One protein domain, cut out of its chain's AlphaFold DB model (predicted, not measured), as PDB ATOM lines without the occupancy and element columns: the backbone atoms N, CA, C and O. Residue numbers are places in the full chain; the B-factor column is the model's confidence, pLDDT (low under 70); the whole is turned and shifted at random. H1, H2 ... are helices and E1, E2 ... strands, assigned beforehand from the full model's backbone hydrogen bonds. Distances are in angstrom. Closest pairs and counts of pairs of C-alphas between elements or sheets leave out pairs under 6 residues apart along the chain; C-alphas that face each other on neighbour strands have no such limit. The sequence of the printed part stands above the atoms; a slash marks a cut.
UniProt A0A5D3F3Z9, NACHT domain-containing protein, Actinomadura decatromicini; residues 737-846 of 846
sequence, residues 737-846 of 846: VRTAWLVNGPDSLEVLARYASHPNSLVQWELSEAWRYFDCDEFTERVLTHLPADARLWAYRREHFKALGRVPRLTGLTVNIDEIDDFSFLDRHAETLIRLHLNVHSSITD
ATOM      1  N   VAL A 737     213.826 -20.999 -29.227       96.38
ATOM      2  CA  VAL A 737     214.706 -19.836 -29.434       96.38
ATOM      3  C   VAL A 737     214.951 -19.131 -28.099       96.38
ATOM      4  O   VAL A 737     216.081 -18.747 -27.797       96.38
ATOM      5  N   ARG A 738     213.917 -19.053 -27.252       95.06
ATOM      6  CA  ARG A 738     214.018 -18.487 -25.909       95.06
ATOM      7  C   ARG A 738     214.977 -19.231 -25.001       95.06
ATOM      8  O   ARG A 738     215.805 -18.604 -24.349       95.06
ATOM      9  N   THR A 739     214.902 -20.559 -24.962       93.81
ATOM     10  CA  THR A 739     215.858 -21.367 -24.198       93.81
ATOM     11  C   THR A 739     217.287 -21.074 -24.634       93.81
ATOM     12  O   THR A 739     218.130 -20.879 -23.764       93.81
ATOM     13  N   ALA A 740     217.547 -20.971 -25.942       94.06
ATOM     14  CA  ALA A 740     218.885 -20.677 -26.439       94.06
ATOM     15  C   ALA A 740     219.421 -19.347 -25.887       94.06
ATOM     16  O   ALA A 740     220.481 -19.339 -25.256       94.06
ATOM     17  N   TRP A 741     218.697 -18.232 -26.048       93.50
ATOM     18  CA  TRP A 741     219.211 -16.929 -25.604       93.50
ATOM     19  C   TRP A 741     219.229 -16.753 -24.078       93.50
ATOM     20  O   TRP A 741     220.096 -16.040 -23.569       93.50
ATOM     21  N   LEU A 742     218.338 -17.428 -23.338       86.31
ATOM     22  CA  LEU A 742     218.342 -17.420 -21.870       86.31
ATOM     23  C   LEU A 742     219.567 -18.131 -21.276       86.31
ATOM     24  O   LEU A 742     220.084 -17.670 -20.260       86.31
ATOM     25  N   VAL A 743     220.040 -19.225 -21.889       85.62
ATOM     26  CA  VAL A 743     221.301 -19.875 -21.472       85.62
ATOM     27  C   VAL A 743     222.481 -18.913 -21.651       85.62
ATOM     28  O   VAL A 743     223.359 -18.850 -20.788       85.62
ATOM     29  N   ASN A 744     222.447 -18.101 -22.716       85.25
ATOM     30  CA  ASN A 744     223.484 -17.134 -23.078       85.25
ATOM     31  C   ASN A 744     224.858 -17.806 -23.326       85.25
ATOM     32  O   ASN A 744     224.956 -19.027 -23.411       85.25
ATOM     33  N   GLY A 745     225.926 -17.025 -23.492       80.75
ATOM     34  CA  GLY A 745     227.271 -17.552 -23.745       80.75
ATOM     35  C   GLY A 745     227.593 -17.828 -25.224       80.75
ATOM     36  O   GLY A 745     226.759 -17.604 -26.103       80.75
ATOM     37  N   PRO A 746     228.830 -18.270 -25.516       82.50
ATOM     38  CA  PRO A 746     229.337 -18.392 -26.885       82.50
ATOM     39  C   PRO A 746     228.614 -19.467 -27.708       82.50
ATOM     40  O   PRO A 746     228.310 -19.218 -28.872       82.50
ATOM     41  N   ASP A 747     228.273 -20.607 -27.102       87.69
ATOM     42  CA  ASP A 747     227.567 -21.709 -27.775       87.69
ATOM     43  C   ASP A 747     226.120 -21.321 -28.119       87.69
ATOM     44  O   ASP A 747     225.558 -21.750 -29.127       87.69
ATOM     45  N   SER A 748     225.512 -20.439 -27.316       91.56
ATOM     46  CA  SER A 748     224.181 -19.897 -27.594       91.56
ATOM     47  C   SER A 748     224.172 -19.067 -28.879       91.56
ATOM     48  O   SER A 748     223.236 -19.186 -29.669       91.56
ATOM     49  N   LEU A 749     225.233 -18.295 -29.149       92.19
ATOM     50  CA  LEU A 749     225.358 -17.528 -30.394       92.19
ATOM     51  C   LEU A 749     225.371 -18.441 -31.622       92.19
ATOM     52  O   LEU A 749     224.770 -18.094 -32.634       92.19
ATOM     53  N   GLU A 750     225.995 -19.618 -31.535       93.31
ATOM     54  CA  GLU A 750     225.989 -20.599 -32.628       93.31
ATOM     55  C   GLU A 750     224.586 -21.156 -32.870       93.31
ATOM     56  O   GLU A 750     224.119 -21.201 -34.010       93.31
ATOM     57  N   VAL A 751     223.872 -21.516 -31.800       95.38
ATOM     58  CA  VAL A 751     222.486 -21.988 -31.899       95.38
ATOM     59  C   VAL A 751     221.567 -20.905 -32.478       95.38
ATOM     60  O   VAL A 751     220.800 -21.184 -33.399       95.38
ATOM     61  N   LEU A 752     221.665 -19.666 -31.990       96.38
ATOM     62  CA  LEU A 752     220.851 -18.543 -32.463       96.38
ATOM     63  C   LEU A 752     221.171 -18.170 -33.917       96.38
ATOM     64  O   LEU A 752     220.248 -17.882 -34.677       96.38
ATOM     65  N   ALA A 753     222.439 -18.240 -34.333       95.38
ATOM     66  CA  ALA A 753     222.847 -18.030 -35.722       95.38
ATOM     67  C   ALA A 753     222.209 -19.055 -36.671       95.38
ATOM     68  O   ALA A 753     221.725 -18.682 -37.741       95.38
ATOM     69  N   ARG A 754     222.119 -20.334 -36.263       94.88
ATOM     70  CA  ARG A 754     221.403 -21.367 -37.039       94.88
ATOM     71  C   ARG A 754     219.930 -21.007 -37.231       94.88
ATOM     72  O   ARG A 754     219.392 -21.175 -38.324       94.88
ATOM     73  N   TYR A 755     219.287 -20.474 -36.194       95.94
ATOM     74  CA  TYR A 755     217.869 -20.104 -36.228       95.94
ATOM     75  C   TYR A 755     217.586 -18.766 -36.927       95.94
ATOM     76  O   TYR A 755     216.453 -18.537 -37.349       95.94
ATOM     77  N   ALA A 756     218.587 -17.897 -37.093       94.56
ATOM     78  CA  ALA A 756     218.423 -16.536 -37.609       94.56
ATOM     79  C   ALA A 756     217.840 -16.445 -39.024       94.56
ATOM     80  O   ALA A 756     217.113 -15.502 -39.333       94.56
ATOM     81  N   SER A 757     218.096 -17.447 -39.865       92.75
ATOM     82  CA  SER A 757     217.571 -17.502 -41.236       92.75
ATOM     83  C   SER A 757     216.084 -17.882 -41.324       92.75
ATOM     84  O   SER A 757     215.487 -17.807 -42.400       92.75
ATOM     85  N   HIS A 758     215.457 -18.279 -40.210       93.81
ATOM     86  CA  HIS A 758     214.081 -18.762 -40.203       93.81
ATOM     87  C   HIS A 758     213.073 -17.609 -40.434       93.81
ATOM     88  O   HIS A 758     213.090 -16.612 -39.707       93.81
ATOM     89  N   PRO A 759     212.127 -17.726 -41.392       89.44
ATOM     90  CA  PRO A 759     211.282 -16.604 -41.831       89.44
ATOM     91  C   PRO A 759     210.150 -16.238 -40.856       89.44
ATOM     92  O   PRO A 759     209.464 -15.233 -41.031       89.44
ATOM     93  N   ASN A 760     209.903 -17.058 -39.832       92.44
ATOM     94  CA  ASN A 760     208.807 -16.832 -38.892       92.44
ATOM     95  C   ASN A 760     209.051 -15.590 -38.017       92.44
ATOM     96  O   ASN A 760     210.072 -15.480 -37.339       92.44
ATOM     97  N   SER A 761     208.063 -14.694 -37.962       90.38
ATOM     98  CA  SER A 761     208.139 -13.443 -37.201       90.38
ATOM     99  C   SER A 761     208.344 -13.630 -35.694       90.38
ATOM    100  O   SER A 761     208.888 -12.735 -35.058       90.38
ATOM    101  N   LEU A 762     207.930 -14.764 -35.112       92.12
ATOM    102  CA  LEU A 762     208.184 -15.075 -33.699       92.12
ATOM    103  C   LEU A 762     209.670 -15.350 -33.434       92.12
ATOM    104  O   LEU A 762     210.177 -14.957 -32.393       92.12
ATOM    105  N   VAL A 763     210.385 -15.965 -34.385       94.38
ATOM    106  CA  VAL A 763     211.844 -16.149 -34.273       94.38
ATOM    107  C   VAL A 763     212.538 -14.793 -34.330       94.38
ATOM    108  O   VAL A 763     213.374 -14.495 -33.490       94.38
ATOM    109  N   GLN A 764     212.145 -13.940 -35.277       93.56
ATOM    110  CA  GLN A 764     212.696 -12.588 -35.417       93.56
ATOM    111  C   GLN A 764     212.437 -11.721 -34.174       93.56
ATOM    112  O   GLN A 764     213.309 -10.957 -33.754       93.56
ATOM    113  N   TRP A 765     211.261 -11.876 -33.556       92.44
ATOM    114  CA  TRP A 765     210.941 -11.272 -32.265       92.44
ATOM    115  C   TRP A 765     211.884 -11.770 -31.162       92.44
ATOM    116  O   TRP A 765     212.541 -10.955 -30.522       92.44
ATOM    117  N   GLU A 766     212.031 -13.088 -30.987       94.44
ATOM    118  CA  GLU A 766     212.932 -13.646 -29.967       94.44
ATOM    119  C   GLU A 766     214.404 -13.283 -30.202       94.44
ATOM    120  O   GLU A 766     215.134 -13.078 -29.239       94.44
ATOM    121  N   LEU A 767     214.851 -13.144 -31.453       94.94
ATOM    122  CA  LEU A 767     216.201 -12.663 -31.770       94.94
ATOM    123  C   LEU A 767     216.379 -11.181 -31.434       94.94
ATOM    124  O   LEU A 767     217.451 -10.777 -30.990       94.94
ATOM    125  N   SER A 768     215.329 -10.375 -31.605       92.94
ATOM    126  CA  SER A 768     215.341  -8.969 -31.188       92.94
ATOM    127  C   SER A 768     215.360  -8.837 -29.664       92.94
ATOM    128  O   SER A 768     216.069  -7.983 -29.134       92.94
ATOM    129  N   GLU A 769     214.634  -9.705 -28.951       90.44
ATOM    130  CA  GLU A 769     214.734  -9.805 -27.492       90.44
ATOM    131  C   GLU A 769     216.135 -10.252 -27.067       90.44
ATOM    132  O   GLU A 769     216.754  -9.590 -26.234       90.44
ATOM    133  N   ALA A 770     216.671 -11.306 -27.687       91.06
ATOM    134  CA  ALA A 770     218.010 -11.822 -27.423       91.06
ATOM    135  C   ALA A 770     219.084 -10.741 -27.596       91.06
ATOM    136  O   ALA A 770     219.966 -10.637 -26.750       91.06
ATOM    137  N   TRP A 771     218.974  -9.878 -28.611       91.62
ATOM    138  CA  TRP A 771     219.927  -8.793 -28.872       91.62
ATOM    139  C   TRP A 771     220.157  -7.874 -27.659       91.62
ATOM    140  O   TRP A 771     221.244  -7.333 -27.479       91.62
ATOM    141  N   ARG A 772     219.170  -7.758 -26.761       86.25
ATOM    142  CA  ARG A 772     219.268  -6.986 -25.510       86.25
ATOM    143  C   ARG A 772     220.159  -7.644 -24.455       86.25
ATOM    144  O   ARG A 772     220.441  -7.002 -23.448       86.25
ATOM    145  N   TYR A 773     220.522  -8.908 -24.616       86.25
ATOM    146  CA  TYR A 773     221.182  -9.738 -23.607       86.25
ATOM    147  C   TYR A 773     222.537 -10.282 -24.081       86.25
ATOM    148  O   TYR A 773     223.161 -11.071 -23.372       86.25
ATOM    149  N   PHE A 774     223.021  -9.834 -25.240       87.44
ATOM    150  CA  PHE A 774     224.367 -10.107 -25.741       87.44
ATOM    151  C   PHE A 774     225.118  -8.805 -26.018       87.44
ATOM    152  O   PHE A 774     224.526  -7.725 -26.028       87.44
ATOM    153  N   ASP A 775     226.427  -8.917 -26.238       86.62
ATOM    154  CA  ASP A 775     227.204  -7.818 -26.801       86.62
ATOM    155  C   ASP A 775     226.625  -7.417 -28.169       86.62
ATOM    156  O   ASP A 775     226.360  -8.275 -29.016       86.62
ATOM    157  N   CYS A 776     226.385  -6.117 -28.364       88.38
ATOM    158  CA  CYS A 776     225.676  -5.614 -29.538       88.38
ATOM    159  C   CYS A 776     226.423  -5.939 -30.839       88.38
ATOM    160  O   CYS A 776     225.793  -6.340 -31.823       88.38
ATOM    161  N   ASP A 777     227.747  -5.780 -30.847       88.31
ATOM    162  CA  ASP A 777     228.571  -5.957 -32.038       88.31
ATOM    163  C   ASP A 777     228.724  -7.444 -32.365       88.31
ATOM    164  O   ASP A 777     228.433  -7.853 -33.494       88.31
ATOM    165  N   GLU A 778     229.062  -8.265 -31.366       89.75
ATOM    166  CA  GLU A 778     229.215  -9.714 -31.538       89.75
ATOM    167  C   GLU A 778     227.905 -10.373 -32.001       89.75
ATOM    168  O   GLU A 778     227.902 -11.166 -32.948       89.75
ATOM    169  N   PHE A 779     226.775 -10.023 -31.375       92.94
ATOM    170  CA  PHE A 779     225.467 -10.570 -31.745       92.94
ATOM    171  C   PHE A 779     225.062 -10.158 -33.160       92.94
ATOM    172  O   PHE A 779     224.510 -10.958 -33.919       92.94
ATOM    173  N   THR A 780     225.365  -8.917 -33.543       93.50
ATOM    174  CA  THR A 780     225.079  -8.438 -34.894       93.50
ATOM    175  C   THR A 780     225.847  -9.250 -35.924       93.50
ATOM    176  O   THR A 780     225.242  -9.764 -36.862       93.50
ATOM    177  N   GLU A 781     227.156  -9.400 -35.733       92.88
ATOM    178  CA  GLU A 781     228.042 -10.069 -36.685       92.88
ATOM    179  C   GLU A 781     227.762 -11.564 -36.809       92.88
ATOM    180  O   GLU A 781     227.736 -12.080 -37.929       92.88
ATOM    181  N   ARG A 782     227.517 -12.246 -35.685       94.12
ATOM    182  CA  ARG A 782     227.330 -13.703 -35.655       94.12
ATOM    183  C   ARG A 782     225.895 -14.153 -35.901       94.12
ATOM    184  O   ARG A 782     225.713 -15.276 -36.351       94.12
ATOM    185  N   VAL A 783     224.890 -13.333 -35.585       95.94
ATOM    186  CA  VAL A 783     223.473 -13.742 -35.619       95.94
ATOM    187  C   VAL A 783     222.664 -12.889 -36.594       95.94
ATOM    188  O   VAL A 783     222.069 -13.425 -37.527       95.94
ATOM    189  N   LEU A 784     222.639 -11.562 -36.423       94.56
ATOM    190  CA  LEU A 784     221.735 -10.696 -37.198       94.56
ATOM    191  C   LEU A 784     222.117 -10.563 -38.682       94.56
ATOM    192  O   LEU A 784     221.261 -10.249 -39.508       94.56
ATOM    193  N   THR A 785     223.369 -10.834 -39.056       94.31
ATOM    194  CA  THR A 785     223.808 -10.903 -40.465       94.31
ATOM    195  C   THR A 785     223.121 -12.017 -41.260       94.31
ATOM    196  O   THR A 785     223.017 -11.910 -42.482       94.31
ATOM    197  N   HIS A 786     222.614 -13.054 -40.586       93.56
ATOM    198  CA  HIS A 786     221.941 -14.204 -41.198       93.56
ATOM    199  C   HIS A 786     220.422 -14.038 -41.347       93.56
ATOM    200  O   HIS A 786     219.748 -14.969 -41.793       93.56
ATOM    201  N   LEU A 787     219.869 -12.876 -40.985       93.56
ATOM    202  CA  LEU A 787     218.440 -12.599 -41.129       93.56
ATOM    203  C   LEU A 787     217.987 -12.639 -42.599       93.56
ATOM    204  O   LEU A 787     218.734 -12.226 -43.493       93.56
ATOM    205  N   PRO A 788     216.742 -13.067 -42.872       91.00
ATOM    206  CA  PRO A 788     216.189 -13.016 -44.218       91.00
ATOM    207  C   PRO A 788     215.979 -11.564 -44.686       91.00
ATOM    208  O   PRO A 788     215.806 -10.645 -43.885       91.00
ATOM    209  N   ALA A 789     215.962 -11.348 -46.004       82.31
ATOM    210  CA  ALA A 789     215.836 -10.014 -46.609       82.31
ATOM    211  C   ALA A 789     214.486  -9.318 -46.338       82.31
ATOM    212  O   ALA A 789     214.335  -8.128 -46.602       82.31
ATOM    213  N   ASP A 790     213.491 -10.047 -45.834       83.81
ATOM    214  CA  ASP A 790     212.194  -9.524 -45.416       83.81
ATOM    215  C   ASP A 790     212.038  -9.431 -43.888       83.81
ATOM    216  O   ASP A 790     210.926  -9.240 -43.390       83.81
ATOM    217  N   ALA A 791     213.138  -9.515 -43.132       90.25
ATOM    218  CA  ALA A 791     213.112  -9.534 -41.675       90.25
ATOM    219  C   ALA A 791     212.564  -8.251 -41.034       90.25
ATOM    220  O   ALA A 791     212.630  -7.141 -41.586       90.25
ATOM    221  N   ARG A 792     212.054  -8.430 -39.812       91.56
ATOM    222  CA  ARG A 792     211.637  -7.362 -38.905       91.56
ATOM    223  C   ARG A 792     212.468  -7.390 -37.631       91.56
ATOM    224  O   ARG A 792     212.683  -8.462 -37.079       91.56
ATOM    225  N   LEU A 793     212.883  -6.220 -37.152       92.31
ATOM    226  CA  LEU A 793     213.652  -6.091 -35.913       92.31
ATOM    227  C   LEU A 793     213.065  -5.058 -34.955       92.31
ATOM    228  O   LEU A 793     212.432  -4.080 -35.367       92.31
ATOM    229  N   TRP A 794     213.338  -5.273 -33.669       92.25
ATOM    230  CA  TRP A 794     213.054  -4.335 -32.592       92.25
ATOM    231  C   TRP A 794     214.367  -3.844 -31.974       92.25
ATOM    232  O   TRP A 794     215.177  -4.629 -31.483       92.25
ATOM    233  N   ALA A 795     214.593  -2.533 -32.026       88.94
ATOM    234  CA  ALA A 795     215.749  -1.871 -31.441       88.94
ATOM    235  C   ALA A 795     215.364  -1.219 -30.107       88.94
ATOM    236  O   ALA A 795     214.406  -0.449 -30.035       88.94
ATOM    237  N   TYR A 796     216.139  -1.521 -29.063       82.88
ATOM    238  CA  TYR A 796     215.838  -1.150 -27.675       82.88
ATOM    239  C   TYR A 796     216.901  -0.259 -27.024       82.88
ATOM    240  O   TYR A 796     216.709   0.215 -25.909       82.88
ATOM    241  N   ARG A 797     218.059  -0.082 -27.669       79.81
ATOM    242  CA  ARG A 797     219.199   0.676 -27.136       79.81
ATOM    243  C   ARG A 797     219.801   1.542 -28.232       79.81
ATOM    244  O   ARG A 797     219.807   1.138 -29.391       79.81
ATOM    245  N   ARG A 798     220.403   2.679 -27.869       80.12
ATOM    246  CA  ARG A 798     221.118   3.548 -28.827       80.12
ATOM    247  C   ARG A 798     222.262   2.819 -29.547       80.12
ATOM    248  O   ARG A 798     222.509   3.056 -30.723       80.12
ATOM    249  N   GLU A 799     222.920   1.881 -28.868       80.69
ATOM    250  CA  GLU A 799     223.995   1.044 -29.429       80.69
ATOM    251  C   GLU A 799     223.530   0.212 -30.637       80.69
ATOM    252  O   GLU A 799     224.306  -0.027 -31.562       80.69
ATOM    253  N   HIS A 800     222.248  -0.168 -30.673       87.62
ATOM    254  CA  HIS A 800     221.671  -0.951 -31.763       87.62
ATOM    255  C   HIS A 800     221.658  -0.161 -33.080       87.62
ATOM    256  O   HIS A 800     221.768  -0.752 -34.151       87.62
ATOM    257  N   PHE A 801     221.571   1.171 -33.034       86.44
ATOM    258  CA  PHE A 801     221.450   2.002 -34.238       86.44
ATOM    259  C   PHE A 801     222.701   1.956 -35.109       86.44
ATOM    260  O   PHE A 801     222.599   1.801 -36.324       86.44
ATOM    261  N   LYS A 802     223.888   1.980 -34.493       83.88
ATOM    262  CA  LYS A 802     225.152   1.791 -35.223       83.88
ATOM    263  C   LYS A 802     225.219   0.407 -35.868       83.88
ATOM    264  O   LYS A 802     225.723   0.251 -36.977       83.88
ATOM    265  N   ALA A 803     224.682  -0.600 -35.186       87.56
ATOM    266  CA  ALA A 803     224.673  -1.972 -35.656       87.56
ATOM    267  C   ALA A 803     223.661  -2.241 -36.786       87.56
ATOM    268  O   ALA A 803     223.954  -3.070 -37.648       87.56
ATOM    269  N   LEU A 804     222.550  -1.495 -36.870       88.75
ATOM    270  CA  LEU A 804     221.606  -1.572 -38.000       88.75
ATOM    271  C   LEU A 804     222.294  -1.299 -39.351       88.75
ATOM    272  O   LEU A 804     221.982  -1.925 -40.360       88.75
ATOM    273  N   GLY A 805     223.346  -0.477 -39.364       85.69
ATOM    274  CA  GLY A 805     224.177  -0.264 -40.549       85.69
ATOM    275  C   GLY A 805     224.873  -1.524 -41.092       85.69
ATOM    276  O   GLY A 805     225.356  -1.488 -42.223       85.69
ATOM    277  N   ARG A 806     224.930  -2.633 -40.342       89.38
ATOM    278  CA  ARG A 806     225.564  -3.906 -40.744       89.38
ATOM    279  C   ARG A 806     224.568  -5.019 -41.077       89.38
ATOM    280  O   ARG A 806     224.964  -5.980 -41.736       89.38
ATOM    281  N   VAL A 807     223.298  -4.903 -40.681       90.69
ATOM    282  CA  VAL A 807     222.307  -5.970 -40.906       90.69
ATOM    283  C   VAL A 807     221.778  -5.973 -42.354       90.69
ATOM    284  O   VAL A 807     221.932  -4.978 -43.086       90.69
ATOM    285  N   PRO A 808     221.187  -7.091 -42.824       90.19
ATOM    286  CA  PRO A 808     220.479  -7.140 -44.100       90.19
ATOM    287  C   PRO A 808     219.381  -6.074 -44.183       90.19
ATOM    288  O   PRO A 808     218.900  -5.560 -43.174       90.19
ATOM    289  N   ARG A 809     218.989  -5.705 -45.405       90.44
ATOM    290  CA  ARG A 809     217.922  -4.719 -45.611       90.44
ATOM    291  C   ARG A 809     216.618  -5.233 -44.980       90.44
ATOM    292  O   ARG A 809     216.211  -6.348 -45.269       90.44
ATOM    293  N   LEU A 810     216.002  -4.436 -44.103       91.62
ATOM    294  CA  LEU A 810     214.825  -4.822 -43.320       91.62
ATOM    295  C   LEU A 810     213.538  -4.359 -44.008       91.62
ATOM    296  O   LEU A 810     213.528  -3.313 -44.664       91.62
ATOM    297  N   THR A 811     212.436  -5.082 -43.787       91.38
ATOM    298  CA  THR A 811     211.090  -4.631 -44.202       91.38
ATOM    299  C   THR A 811     210.288  -4.018 -43.062       91.38
ATOM    300  O   THR A 811     209.322  -3.291 -43.307       91.38
ATOM    301  N   GLY A 812     210.680  -4.281 -41.814       91.12
ATOM    302  CA  GLY A 812     210.068  -3.684 -40.636       91.12
ATOM    303  C   GLY A 812     211.093  -3.342 -39.563       91.12
ATOM    304  O   GLY A 812     211.949  -4.160 -39.236       91.12
ATOM    305  N   LEU A 813     210.975  -2.157 -38.979       91.56
ATOM    306  CA  LEU A 813     211.782  -1.739 -37.839       91.56
ATOM    307  C   LEU A 813     210.880  -1.102 -36.788       91.56
ATOM    308  O   LEU A 813     210.074  -0.223 -37.092       91.56
ATOM    309  N   THR A 814     211.020  -1.550 -35.548       89.94
ATOM    310  CA  THR A 814     210.410  -0.896 -34.391       89.94
ATOM    311  C   THR A 814     211.516  -0.373 -33.492       89.94
ATOM    312  O   THR A 814     212.402  -1.126 -33.105       89.94
ATOM    313  N   VAL A 815     211.466   0.905 -33.150       87.56
ATOM    314  CA  VAL A 815     212.406   1.550 -32.236       87.56
ATOM    315  C   VAL A 815     211.656   1.889 -30.958       87.56
ATOM    316  O   VAL A 815     210.612   2.537 -31.015       87.56
ATOM    317  N   ASN A 816     212.165   1.424 -29.820       81.38
ATOM    318  CA  ASN A 816     211.578   1.670 -28.508       81.38
ATOM    319  C   ASN A 816     212.653   2.221 -27.564       81.38
ATOM    320  O   ASN A 816     213.366   1.437 -26.933       81.38
ATOM    321  N   ILE A 817     212.815   3.548 -27.544       75.06
ATOM    322  CA  ILE A 817     213.794   4.254 -26.703       75.06
ATOM    323  C   ILE A 817     213.254   5.614 -26.243       75.06
ATOM    324  O   ILE A 817     212.325   6.149 -26.838       75.06
ATOM    325  N   ASP A 818     213.864   6.196 -25.211       67.62
ATOM    326  CA  ASP A 818     213.363   7.431 -24.595       67.62
ATOM    327  C   ASP A 818     213.562   8.696 -25.450       67.62
ATOM    328  O   ASP A 818     212.749   9.614 -25.353       67.62
ATOM    329  N   GLU A 819     214.606   8.749 -26.288       71.31
ATOM    330  CA  GLU A 819     214.955   9.916 -27.118       71.31
ATOM    331  C   GLU A 819     215.856   9.502 -28.302       71.31
ATOM    332  O   GLU A 819     216.846   8.785 -28.093       71.31
ATOM    333  N   ILE A 820     215.518   9.946 -29.522       74.62
ATOM    334  CA  ILE A 820     216.248   9.685 -30.779       74.62
ATOM    335  C   ILE A 820     216.793  11.013 -31.315       74.62
ATOM    336  O   ILE A 820     216.007  11.863 -31.715       74.62
ATOM    337  N   ASP A 821     218.120  11.138 -31.381       76.06
ATOM    338  CA  ASP A 821     218.798  12.374 -31.809       76.06
ATOM    339  C   ASP A 821     219.252  12.343 -33.287       76.06
ATOM    340  O   ASP A 821     219.652  13.360 -33.843       76.06
ATOM    341  N   ASP A 822     219.257  11.162 -33.920       79.69
ATOM    342  CA  ASP A 822     219.758  10.949 -35.284       79.69
ATOM    343  C   ASP A 822     219.025   9.780 -35.961       79.69
ATOM    344  O   ASP A 822     218.887   8.703 -35.376       79.69
ATOM    345  N   PHE A 823     218.592   9.983 -37.207       85.00
ATOM    346  CA  PHE A 823     217.893   9.000 -38.043       85.00
ATOM    347  C   PHE A 823     218.773   8.369 -39.133       85.00
ATOM    348  O   PHE A 823     218.273   7.557 -39.914       85.00
ATOM    349  N   SER A 824     220.075   8.672 -39.179       85.31
ATOM    350  CA  SER A 824     221.028   8.142 -40.172       85.31
ATOM    351  C   SER A 824     221.051   6.609 -40.260       85.31
ATOM    352  O   SER A 824     221.321   6.031 -41.312       85.31
ATOM    353  N   PHE A 825     220.683   5.915 -39.178       84.50
ATOM    354  CA  PHE A 825     220.551   4.457 -39.157       84.50
ATOM    355  C   PHE A 825     219.475   3.916 -40.122       84.50
ATOM    356  O   PHE A 825     219.482   2.722 -40.432       84.50
ATOM    357  N   LEU A 826     218.555   4.758 -40.607       86.31
ATOM    358  CA  LEU A 826     217.516   4.381 -41.569       86.31
ATOM    359  C   LEU A 826     218.014   4.344 -43.020       86.31
ATOM    360  O   LEU A 826     217.403   3.643 -43.831       86.31
ATOM    361  N   ASP A 827     219.116   5.019 -43.356       87.81
ATOM    362  CA  ASP A 827     219.560   5.224 -44.747       87.81
ATOM    363  C   ASP A 827     219.747   3.907 -45.513       87.81
ATOM    364  O   ASP A 827     219.312   3.756 -46.655       87.81
ATOM    365  N   ARG A 828     220.329   2.894 -44.857       86.62
ATOM    366  CA  ARG A 828     220.552   1.560 -45.444       86.62
ATOM    367  C   ARG A 828     219.249   0.808 -45.744       86.62
ATOM    368  O   ARG A 828     219.242  -0.086 -46.595       86.62
ATOM    369  N   HIS A 829     218.175   1.135 -45.033       88.62
ATOM    370  CA  HIS A 829     216.897   0.426 -45.073       88.62
ATOM    371  C   HIS A 829     215.799   1.200 -45.811       88.62
ATOM    372  O   HIS A 829     214.756   0.620 -46.101       88.62
ATOM    373  N   ALA A 830     216.027   2.472 -46.153       86.12
ATOM    374  CA  ALA A 830     215.020   3.386 -46.693       86.12
ATOM    375  C   ALA A 830     214.249   2.834 -47.910       86.12
ATOM    376  O   ALA A 830     213.048   3.049 -48.027       86.12
ATOM    377  N   GLU A 831     214.918   2.082 -48.790       86.38
ATOM    378  CA  GLU A 831     214.303   1.511 -50.001       86.38
ATOM    379  C   GLU A 831     213.460   0.249 -49.745       86.38
ATOM    380  O   GLU A 831     212.646  -0.125 -50.587       86.38
ATOM    381  N   THR A 832     213.667  -0.444 -48.621       89.38
ATOM    382  CA  THR A 832     213.025  -1.741 -48.327       89.38
ATOM    383  C   THR A 832     212.054  -1.691 -47.162       89.38
ATOM    384  O   THR A 832     211.261  -2.617 -46.995       89.38
ATOM    385  N   LEU A 833     212.113  -0.643 -46.342       89.75
ATOM    386  CA  LEU A 833     211.332  -0.534 -45.123       89.75
ATOM    387  C   LEU A 833     209.864  -0.221 -45.446       89.75
ATOM    388  O   LEU A 833     209.528   0.844 -45.952       89.75
ATOM    389  N   ILE A 834     208.974  -1.158 -45.124       91.19
ATOM    390  CA  ILE A 834     207.525  -1.041 -45.352       91.19
ATOM    391  C   ILE A 834     206.811  -0.632 -44.055       91.19
ATOM    392  O   ILE A 834     205.716  -0.070 -44.091       91.19
ATOM    393  N   ARG A 835     207.405  -0.920 -42.887       86.12
ATOM    394  CA  ARG A 835     206.852  -0.576 -41.567       86.12
ATOM    395  C   ARG A 835     207.922   0.016 -40.656       86.12
ATOM    396  O   ARG A 835     208.865  -0.680 -40.295       86.12
ATOM    397  N   LEU A 836     207.729   1.261 -40.230       88.81
ATOM    398  CA  LEU A 836     208.509   1.904 -39.174       88.81
ATOM    399  C   LEU A 836     207.582   2.217 -38.000       88.81
ATOM    400  O   LEU A 836     206.581   2.908 -38.179       88.81
ATOM    401  N   HIS A 837     207.910   1.724 -36.811       87.62
ATOM    402  CA  HIS A 837     207.237   2.112 -35.574       87.62
ATOM    403  C   HIS A 837     208.244   2.789 -34.649       87.62
ATOM    404  O   HIS A 837     209.249   2.182 -34.290       87.62
ATOM    405  N   LEU A 838     207.976   4.034 -34.259       85.88
ATOM    406  CA  LEU A 838     208.795   4.786 -33.310       85.88
ATOM    407  C   LEU A 838     207.984   4.977 -32.027       85.88
ATOM    408  O   LEU A 838     207.023   5.744 -32.005       85.88
ATOM    409  N   ASN A 839     208.353   4.252 -30.976       77.38
ATOM    410  CA  ASN A 839     207.807   4.429 -29.636       77.38
ATOM    411  C   ASN A 839     208.826   5.239 -28.832       77.38
ATOM    412  O   ASN A 839     209.839   4.690 -28.403       77.38
ATOM    413  N   VAL A 840     208.567   6.541 -28.683       64.81
ATOM    414  CA  VAL A 840     209.446   7.472 -27.962       64.81
ATOM    415  C   VAL A 840     208.735   7.957 -26.699       64.81
ATOM    416  O   VAL A 840     207.618   8.473 -26.778       64.81
ATOM    417  N   HIS A 841     209.332   7.726 -25.526       55.94
ATOM    418  CA  HIS A 841     208.704   8.014 -24.225       55.94
ATOM    419  C   HIS A 841     208.863   9.477 -23.761       55.94
ATOM    420  O   HIS A 841     208.115   9.919 -22.885       55.94
ATOM    421  N   SER A 842     209.738  10.255 -24.403       45.44
ATOM    422  CA  SER A 842     209.868  11.714 -24.274       45.44
ATOM    423  C   SER A 842     210.112  12.358 -25.649       45.44
ATOM    424  O   SER A 842     210.485  11.677 -26.591       45.44
ATOM    425  N   SER A 843     209.790  13.646 -25.796       40.66
ATOM    426  CA  SER A 843     209.695  14.407 -27.060       40.66
ATOM    427  C   SER A 843     210.738  14.094 -28.145       40.66
ATOM    428  O   SER A 843     211.928  14.065 -27.863       40.66
ATOM    429  N   ILE A 844     210.276  13.995 -29.398       38.78
ATOM    430  CA  ILE A 844     211.107  14.085 -30.608       38.78
ATOM    431  C   ILE A 844     211.589  15.538 -30.716       38.78
ATOM    432  O   ILE A 844     210.757  16.444 -30.799       38.78
ATOM    433  N   THR A 845     212.894  15.772 -30.655       41.38
ATOM    434  CA  THR A 845     213.512  17.046 -31.043       41.38
ATOM    435  C   THR A 845     213.757  17.033 -32.555       41.38
ATOM    436  O   THR A 845     214.156  16.006 -33.096       41.38
ATOM    437  N   ASP A 846     213.397  18.152 -33.200       33.00
ATOM    438  CA  ASP A 846     213.140  18.338 -34.647       33.00
ATOM    439  C   ASP A 846     214.095  17.658 -35.645       33.00
ATOM    440  O   ASP A 846     215.332  17.829 -35.515       33.00
TER     441      ASP A 846
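Overview. This is residues 737 to 846 of the 846 residues of the protein "NACHT domain-containing protein" of Actinomadura decatromicini (UniProt A0A5D3F3Z9). A small parallel sheet of three strands, E1, E2 and E3, makes one half of an elongated body, and the helices H1, H2, H3 and H4 make the other half. H3 runs beside edge strand E1, with H1 and H2 beyond it at one end of the long axis, while H5 covers E1 on one face of the sheet and the long loop from E2 to E3 bulges on that same side. The printed part has 110 residues, with five named helices and three named strands in the order H1 H2 H3 H4 E1 H5 E2 E3, and its class is mixed, helices and strands. It is compact, with a radius of gyration of the C-alphas of 13.5 A and spans of 43 by 26 by 21 A.

Arrangement. In the sheet E1, residues 792 to 795, is the parallel neighbour of E2, residues 812 to 817, at 12 degrees, with N 795 and O 814 2.8 A apart, within hydrogen-bond range. E2 is the parallel neighbour of E3, residues 835 to 840, at 4 degrees, with N 815 and O 837 2.8 A apart, within hydrogen-bond range. H5, residues 798 to 804, is on the sheet at a height of 9.3 A, over E1 and along the strands, at 4 degrees to E1 on the local plane. E1, H5 and E2 form a strand-helix-strand unit, two parallel neighbour strands with a helix between, and its crossover is right-handed. H3, residues 761 to 771, only grazes the sheet; its closest C-alphas to E1 are those of Ser 768 and Trp 794, 5.4 A apart. H2, residues 746 to 756, forms a helical hairpin with H3, at a shallow tilt of 27 degrees, and their closest C-alphas, Ala 756 and Gln 764, are 7.3 A apart. H1, residues 737 to 743, forms a helical hairpin with H2, at a shallow tilt of 10 degrees, and the closest C-alphas, Ala 740 and Ser 748, are 5.5 A apart. H4, residues 776 to 782, touches H5 at a shallow tilt of 24 degrees, the same way, with the C-alphas of Thr 780 and Ala 803 closest at 6.5 A. H1 and H2 are apart from the three strands. Every O i to N i+4 pair is within hydrogen-bond range in H1, H3 and H4; in H2 it is 6 of 7, and in H5 1 of 3, beside 3 of 4 O i to N i+3 pairs.

Along the chain. E2 is 16.5 A long from first to last C-alpha, E3 16.0 A and E1 10.1 A. H2 measures 15.4 A, H3 15.2 A, H5 10.5 A, and H1 and H4 10.3 A each. H1 begins at C-alpha 737, (214.706, -19.836, -29.434), and E3 ends at C-alpha 840, (209.446, 7.472, -27.962).

Size, cuts and confidence. The two C-alphas farthest apart, those of Asp 747 and Asp 846, are 43.1 A apart, and Asp 846 is the chain's last residue. The printed part has no cut. The link from E2 to E3, residues 818 to 834, is long. The mean pLDDT of the printed part is 85.9; residue 818 and residues 840 to 846 are under 70.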